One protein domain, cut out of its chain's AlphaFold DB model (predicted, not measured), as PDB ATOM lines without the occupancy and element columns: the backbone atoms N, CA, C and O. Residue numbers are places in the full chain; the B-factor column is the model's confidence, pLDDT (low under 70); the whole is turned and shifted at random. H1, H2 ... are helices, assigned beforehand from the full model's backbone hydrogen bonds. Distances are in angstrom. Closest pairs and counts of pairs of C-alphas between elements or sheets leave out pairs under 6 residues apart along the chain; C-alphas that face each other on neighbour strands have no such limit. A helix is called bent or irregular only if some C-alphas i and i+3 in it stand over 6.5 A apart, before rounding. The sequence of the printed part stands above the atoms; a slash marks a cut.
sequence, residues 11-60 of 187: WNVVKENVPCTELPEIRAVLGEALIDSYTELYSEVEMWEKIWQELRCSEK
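Overview. This is residues 11 to 60 of the 187 residues of an uncharacterized protein of Sinocyclocheilus rhinocerous (UniProt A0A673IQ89). A long helix, H3, makes a single arm, and at its first end two short helices, H1 and H2, turn back over it as a small hooked head. Residues 43 to 60, of which 43 to 58 belong to H3, stick out from the body that the head makes with the first part of H3; without them the longest span is 24 A, with them 47 A. The printed part has 50 residues with three named helices, in the order H1, H2, H3 along the chain, and no named strand; the class is all helix. The whole is extended, with a radius of gyration of the C-alphas of 15.5 A, and spans 47 by 21 by 10 A, a rod in outline.

Arrangement. H1, residues 11 to 17, is close to but not clearly touching H2, residues 23 to 30; their closest C-alphas, those of Lys 15 and Leu 23, are 7.1 A apart. The two run opposite ways at a steep tilt of 47 degrees. H2 is in turn close to but not clearly touching H3, residues 32 to 58, and the closest C-alphas here, those of Arg 27 and Ile 35, are 7.0 A apart. The lines of H2 and H3 are about perpendicular, at 77 degrees. H1 is also close to but not clearly touching H3, with 2 pairs of C-alphas within 8 A, the closest being those of Trp 11 and Ile 35 at 7.5 A. H1 and H3 are about perpendicular too, at 77 degrees. In H1, H2 and H3 every O i to N i+4 pair is within hydrogen-bond range.

Along the chain. H1 begins at C-alpha 11 at (-10.227, 0.974, 45.933) and measures 10.0 A from first to last C-alpha. A tight link of 5 residues leads to H2, which begins at C-alpha 23 at (-8.280, 6.909, 53.864) and measures 10.3 A. A tight link of 1 residue, Gly 31, leads to H3. H3 has 27 residues, is not bent, and measures 38.7 A from C-alpha 32 to C-alpha 58 at (-6.938, -30.235, 38.425).

Size, cuts and confidence. The two C-alphas farthest apart, those of Glu 25 and Lys 60, are 47.2 A from each other, and the first and last printed C-alphas, those of Trp 11 and Lys 60, are 34.5 A apart. Without residues 43 to 60, which stand free, the body of 32 residues spans 24 by 17 by 9 A and has a radius of gyration of 9.2 A. The printed part has no cut, and both links are tight. The mean pLDDT of the printed part is 87.5, and residues 57 to 60 are under 70 in this model.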
ATOM      1  N   TRP A  11     -10.476   0.809  44.499       90.06
ATOM      2  CA  TRP A  11     -10.227   0.974  45.933       90.06
ATOM      3  C   TRP A  11      -8.817   0.527  46.357       90.06
ATOM      4  O   TRP A  11      -8.205   1.151  47.222       90.06
ATOM      5  N   ASN A  12      -8.255  -0.516  45.736       87.94
ATOM      6  CA  ASN A  12      -6.865  -0.912  45.977       87.94
ATOM      7  C   ASN A  12      -5.884   0.136  45.440       87.94
ATOM      8  O   ASN A  12      -4.942   0.480  46.145       87.94
ATOM      9  N   VAL A  13      -6.163   0.719  44.271       89.81
ATOM     10  CA  VAL A  13      -5.371   1.835  43.728       89.81
ATOM     11  C   VAL A  13      -5.413   3.045  44.667       89.81
ATOM     12  O   VAL A  13      -4.379   3.649  44.937       89.81
ATOM     13  N   VAL A  14      -6.578   3.381  45.226       89.75
ATOM     14  CA  VAL A  14      -6.705   4.471  46.210       89.75
ATOM     15  C   VAL A  14      -5.873   4.180  47.463       89.75
ATOM     16  O   VAL A  14      -5.114   5.043  47.894       89.75
ATOM     17  N   LYS A  15      -5.932   2.955  48.005       88.38
ATOM     18  CA  LYS A  15      -5.117   2.546  49.165       88.38
ATOM     19  C   LYS A  15      -3.609   2.615  48.915       88.38
ATOM     20  O   LYS A  15      -2.861   2.870  49.850       88.38
ATOM     21  N   GLU A  16      -3.162   2.379  47.683       90.31
ATOM     22  CA  GLU A  16      -1.743   2.449  47.315       90.31
ATOM     23  C   GLU A  16      -1.231   3.890  47.155       90.31
ATOM     24  O   GLU A  16      -0.039   4.133  47.324       90.31
ATOM     25  N   ASN A  17      -2.114   4.845  46.842       90.25
ATOM     26  CA  ASN A  17      -1.734   6.224  46.507       90.25
ATOM     27  C   ASN A  17      -2.026   7.249  47.614       90.25
ATOM     28  O   ASN A  17      -1.557   8.383  47.525       90.25
ATOM     29  N   VAL A  18      -2.793   6.880  48.641       90.75
ATOM     30  CA  VAL A  18      -3.260   7.801  49.685       90.75
ATOM     31  C   VAL A  18      -2.672   7.419  51.050       90.75
ATOM     32  O   VAL A  18      -2.687   6.241  51.413       90.75
ATOM     33  N   PRO A  19      -2.193   8.390  51.855       92.00
ATOM     34  CA  PRO A  19      -1.761   8.140  53.227       92.00
ATOM     35  C   PRO A  19      -2.862   7.500  54.084       92.00
ATOM     36  O   PRO A  19      -4.022   7.908  54.039       92.00
ATOM     37  N   CYS A  20      -2.495   6.562  54.963       86.25
ATOM     38  CA  CYS A  20      -3.458   5.863  55.826       86.25
ATOM     39  C   CYS A  20      -4.307   6.796  56.710       86.25
ATOM     40  O   CYS A  20      -5.385   6.403  57.149       86.25
ATOM     41  N   THR A  21      -3.830   8.014  56.975       88.25
ATOM     42  CA  THR A  21      -4.534   9.043  57.753       88.25
ATOM     43  C   THR A  21      -5.730   9.649  57.021       88.25
ATOM     44  O   THR A  21      -6.671  10.074  57.679       88.25
ATOM     45  N   GLU A  22      -5.715   9.671  55.686       91.69
ATOM     46  CA  GLU A  22      -6.746  10.306  54.846       91.69
ATOM     47  C   GLU A  22      -7.752   9.289  54.282       91.69
ATOM     48  O   GLU A  22      -8.870   9.640  53.905       91.69
ATOM     49  N   LEU A  23      -7.395   7.999  54.280       90.00
ATOM     50  CA  LEU A  23      -8.280   6.909  53.864       90.00
ATOM     51  C   LEU A  23      -9.660   6.897  54.538       90.00
ATOM     52  O   LEU A  23     -10.630   6.699  53.808       90.00
ATOM     53  N   PRO A  24      -9.812   7.087  55.866       89.94
ATOM     54  CA  PRO A  24     -11.140   7.098  56.480       89.94
ATOM     55  C   PRO A  24     -11.990   8.294  56.030       89.94
ATOM     56  O   PRO A  24     -13.202   8.162  55.900       89.94
ATOM     57  N   GLU A  25     -11.378   9.443  55.738       92.31
ATOM     58  CA  GLU A  25     -12.093  10.618  55.233       92.31
ATOM     59  C   GLU A  25     -12.560  10.400  53.790       92.31
ATOM     60  O   GLU A  25     -13.720  10.638  53.460       92.31
ATOM     61  N   ILE A  26     -11.695   9.839  52.942       90.81
ATOM     62  CA  ILE A  26     -12.051   9.463  51.567       90.81
ATOM     63  C   ILE A  26     -13.119   8.367  51.553       90.81
ATOM     64  O   ILE A  26     -14.040   8.422  50.738       90.81
ATOM     65  N   ARG A  27     -13.034   7.396  52.470       92.62
ATOM     66  CA  ARG A  27     -14.038   6.337  52.618       92.62
ATOM     67  C   ARG A  27     -15.398   6.917  53.011       92.62
ATOM     68  O   ARG A  27     -16.404   6.559  52.400       92.62
ATOM     69  N   ALA A  28     -15.414   7.888  53.922       93.25
ATOM     70  CA  ALA A  28     -16.626   8.593  54.318       93.25
ATOM     71  C   ALA A  28     -17.232   9.418  53.167       93.25
ATOM     72  O   ALA A  28     -18.447   9.388  52.976       93.25
ATOM     73  N   VAL A  29     -16.407  10.114  52.374       93.56
ATOM     74  CA  VAL A  29     -16.857  10.916  51.216       93.56
ATOM     75  C   VAL A  29     -17.414  10.038  50.096       93.56
ATOM     76  O   VAL A  29     -18.437  10.374  49.502       93.56
ATOM     77  N   LEU A  30     -16.753   8.919  49.796       89.75
ATOM     78  CA  LEU A  30     -17.191   7.992  48.750       89.75
ATOM     79  C   LEU A  30     -18.382   7.128  49.200       89.75
ATOM     80  O   LEU A  30     -19.135   6.624  48.368       89.75
ATOM     81  N   GLY A  31     -18.562   6.987  50.513       94.50
ATOM     82  CA  GLY A  31     -19.607   6.199  51.144       94.50
ATOM     83  C   GLY A  31     -19.088   4.842  51.610       94.50
ATOM     84  O   GLY A  31     -18.728   3.981  50.808       94.50
ATOM     85  N   GLU A  32     -19.134   4.629  52.925       92.31
ATOM     86  CA  GLU A  32     -18.690   3.397  53.592       92.31
ATOM     87  C   GLU A  32     -19.357   2.147  52.994       92.31
ATOM     88  O   GLU A  32     -18.674   1.229  52.547       92.31
ATOM     89  N   ALA A  33     -20.689   2.157  52.878       93.00
ATOM     90  CA  ALA A  33     -21.462   1.031  52.351       93.00
ATOM     91  C   ALA A  33     -21.151   0.722  50.875       93.00
ATOM     92  O   ALA A  33     -21.160  -0.437  50.456       93.00
ATOM     93  N   LEU A  34     -20.857   1.756  50.077       93.25
ATOM     94  CA  LEU A  34     -20.472   1.569  48.682       93.25
ATOM     95  C   LEU A  34     -19.114   0.871  48.601       93.25
ATOM     96  O   LEU A  34     -18.962  -0.088  47.852       93.25
ATOM     97  N   ILE A  35     -18.146   1.312  49.404       93.69
ATOM     98  CA  ILE A  35     -16.819   0.695  49.457       93.69
ATOM     99  C   ILE A  35     -16.890  -0.738  49.988       93.69
ATOM    100  O   ILE A  35     -16.170  -1.597  49.481       93.69
ATOM    101  N   ASP A  36     -17.769  -1.020  50.946       93.31
ATOM    102  CA  ASP A  36     -17.965  -2.369  51.480       93.31
ATOM    103  C   ASP A  36     -18.512  -3.319  50.416       93.31
ATOM    104  O   ASP A  36     -17.872  -4.330  50.124       93.31
ATOM    105  N   SER A  37     -19.611  -2.945  49.754       93.12
ATOM    106  CA  SER A  37     -20.184  -3.742  48.657       93.12
ATOM    107  C   SER A  37     -19.208  -3.923  47.488       93.12
ATOM    108  O   SER A  37     -19.097  -5.005  46.914       93.12
ATOM    109  N   TYR A  38     -18.440  -2.883  47.160       92.06
ATOM    110  CA  TYR A  38     -17.400  -2.946  46.142       92.06
ATOM    111  C   TYR A  38     -16.279  -3.919  46.534       92.06
ATOM    112  O   TYR A  38     -15.819  -4.710  45.714       92.06
ATOM    113  N   THR A  39     -15.835  -3.881  47.790       91.19
ATOM    114  CA  THR A  39     -14.773  -4.767  48.287       91.19
ATOM    115  C   THR A  39     -15.247  -6.220  48.323       91.19
ATOM    116  O   THR A  39     -14.502  -7.110  47.910       91.19
ATOM    117  N   GLU A  40     -16.490  -6.453  48.745       94.31
ATOM    118  CA  GLU A  40     -17.143  -7.764  48.731       94.31
ATOM    119  C   GLU A  40     -17.217  -8.331  47.307       94.31
ATOM    120  O   GLU A  40     -16.713  -9.427  47.061       94.31
ATOM    121  N   LEU A  41     -17.714  -7.549  46.344       93.44
ATOM    122  CA  LEU A  41     -17.818  -7.973  44.947       93.44
ATOM    123  C   LEU A  41     -16.460  -8.378  44.358       93.44
ATOM    124  O   LEU A  41     -16.335  -9.423  43.723       93.44
ATOM    125  N   TYR A  42     -15.413  -7.576  44.582       91.19
ATOM    126  CA  TYR A  42     -14.076  -7.917  44.087       91.19
ATOM    127  C   TYR A  42     -13.502  -9.170  44.759       91.19
ATOM    128  O   TYR A  42     -12.769  -9.917  44.108       91.19
ATOM    129  N   SER A  43     -13.843  -9.427  46.025       91.00
ATOM    130  CA  SER A  43     -13.445 -10.660  46.713       91.00
ATOM    131  C   SER A  43     -14.161 -11.897  46.158       91.00
ATOM    132  O   SER A  43     -13.545 -12.956  46.028       91.00
ATOM    133  N   GLU A  44     -15.424 -11.759  45.751       94.06
ATOM    134  CA  GLU A  44     -16.190 -12.828  45.107       94.06
ATOM    135  C   GLU A  44     -15.640 -13.141  43.710       94.06
ATOM    136  O   GLU A  44     -15.406 -14.303  43.379       94.06
ATOM    137  N   VAL A  45     -15.317 -12.112  42.923       91.25
ATOM    138  CA  VAL A  45     -14.657 -12.283  41.618       91.25
ATOM    139  C   VAL A  45     -13.304 -12.987  41.771       91.25
ATOM    140  O   VAL A  45     -12.993 -13.898  41.002       91.25
ATOM    141  N   GLU A  46     -12.506 -12.621  42.780       89.38
ATOM    142  CA  GLU A  46     -11.241 -13.303  43.073       89.38
ATOM    143  C   GLU A  46     -11.464 -14.774  43.462       89.38
ATOM    144  O   GLU A  46     -10.706 -15.654  43.045       89.38
ATOM    145  N   MET A  47     -12.510 -15.057  44.239       93.31
ATOM    146  CA  MET A  47     -12.893 -16.418  44.608       93.31
ATOM    147  C   MET A  47     -13.283 -17.240  43.376       93.31
ATOM    148  O   MET A  47     -12.792 -18.356  43.210       93.31
ATOM    149  N   TRP A  48     -14.120 -16.702  42.489       93.12
ATOM    150  CA  TRP A  48     -14.527 -17.393  41.263       93.12
ATOM    151  C   TRP A  48     -13.344 -17.672  40.344       93.12
ATOM    152  O   TRP A  48     -13.261 -18.753  39.762       93.12
ATOM    153  N   GLU A  49     -12.395 -16.740  40.245       88.50
ATOM    154  CA  GLU A  49     -11.180 -16.958  39.468       88.50
ATOM    155  C   GLU A  49     -10.328 -18.088  40.061       88.50
ATOM    156  O   GLU A  49      -9.837 -18.932  39.311       88.50
ATOM    157  N   LYS A  50     -10.204 -18.161  41.394       88.50
ATOM    158  CA  LYS A  50      -9.526 -19.275  42.077       88.50
ATOM    159  C   LYS A  50     -10.214 -20.608  41.797       88.50
ATOM    160  O   LYS A  50      -9.541 -21.532  41.358       88.50
ATOM    161  N   ILE A  51     -11.540 -20.689  41.943       89.69
ATOM    162  CA  ILE A  51     -12.316 -21.908  41.643       89.69
ATOM    163  C   ILE A  51     -12.109 -22.334  40.183       89.69
ATOM    164  O   ILE A  51     -11.860 -23.503  39.885       89.69
ATOM    165  N   TRP A  52     -12.176 -21.382  39.253       86.44
ATOM    166  CA  TRP A  52     -11.980 -21.652  37.832       86.44
ATOM    167  C   TRP A  52     -10.554 -22.122  37.516       86.44
ATOM    168  O   TRP A  52     -10.369 -23.057  36.733       86.44
ATOM    169  N   GLN A  53      -9.539 -21.513  38.136       84.31
ATOM    170  CA  GLN A  53      -8.147 -21.948  38.018       84.31
ATOM    171  C   GLN A  53      -7.930 -23.332  38.635       84.31
ATOM    172  O   GLN A  53      -7.248 -24.152  38.029       84.31
ATOM    173  N   GLU A  54      -8.525 -23.628  39.790       83.81
ATOM    174  CA  GLU A  54      -8.450 -24.935  40.449       83.81
ATOM    175  C   GLU A  54      -9.031 -26.044  39.571       83.81
ATOM    176  O   GLU A  54      -8.368 -27.061  39.369       83.81
ATOM    177  N   LEU A  55     -10.201 -25.824  38.962       78.62
ATOM    178  CA  LEU A  55     -10.792 -26.763  38.003       78.62
ATOM    179  C   LEU A  55      -9.841 -27.044  36.828       78.62
ATOM    180  O   LEU A  55      -9.632 -28.192  36.447       78.62
ATOM    181  N   ARG A  56      -9.195 -26.002  36.296       73.94
ATOM    182  CA  ARG A  56      -8.278 -26.098  35.145       73.94
ATOM    183  C   ARG A  56      -6.908 -26.684  35.493       73.94
ATOM    184  O   ARG A  56      -6.273 -27.314  34.649       73.94
ATOM    185  N   CYS A  57      -6.424 -26.463  36.711       60.22
ATOM    186  CA  CYS A  57      -5.176 -27.031  37.218       60.22
ATOM    187  C   CYS A  57      -5.363 -28.496  37.627       60.22
ATOM    188  O   CYS A  57      -4.466 -29.306  37.391       60.22
ATOM    189  N   SER A  58      -6.540 -28.851  38.149       54.72
ATOM    190  CA  SER A  58      -6.938 -30.235  38.425       54.72
ATOM    191  C   SER A  58      -6.966 -31.092  37.153       54.72
ATOM    192  O   SER A  58      -6.660 -32.276  37.216       54.72
ATOM    193  N   GLU A  59      -7.253 -30.509  35.984       55.16
ATOM    194  CA  GLU A  59      -7.175 -31.210  34.690       55.16
ATOM    195  C   GLU A  59      -5.736 -31.466  34.201       55.16
ATOM    196  O   GLU A  59      -5.513 -32.359  33.385       55.16
ATOM    197  N   LYS A  60      -4.745 -30.683  34.656       56.03
ATOM    198  CA  LYS A  60      -3.364 -30.719  34.128       56.03
ATOM    199  C   LYS A  60      -2.343 -31.364  35.067       56.03
ATOM    200  O   LYS A  60      -1.253 -31.713  34.616       56.03
TER     201      LYS A  60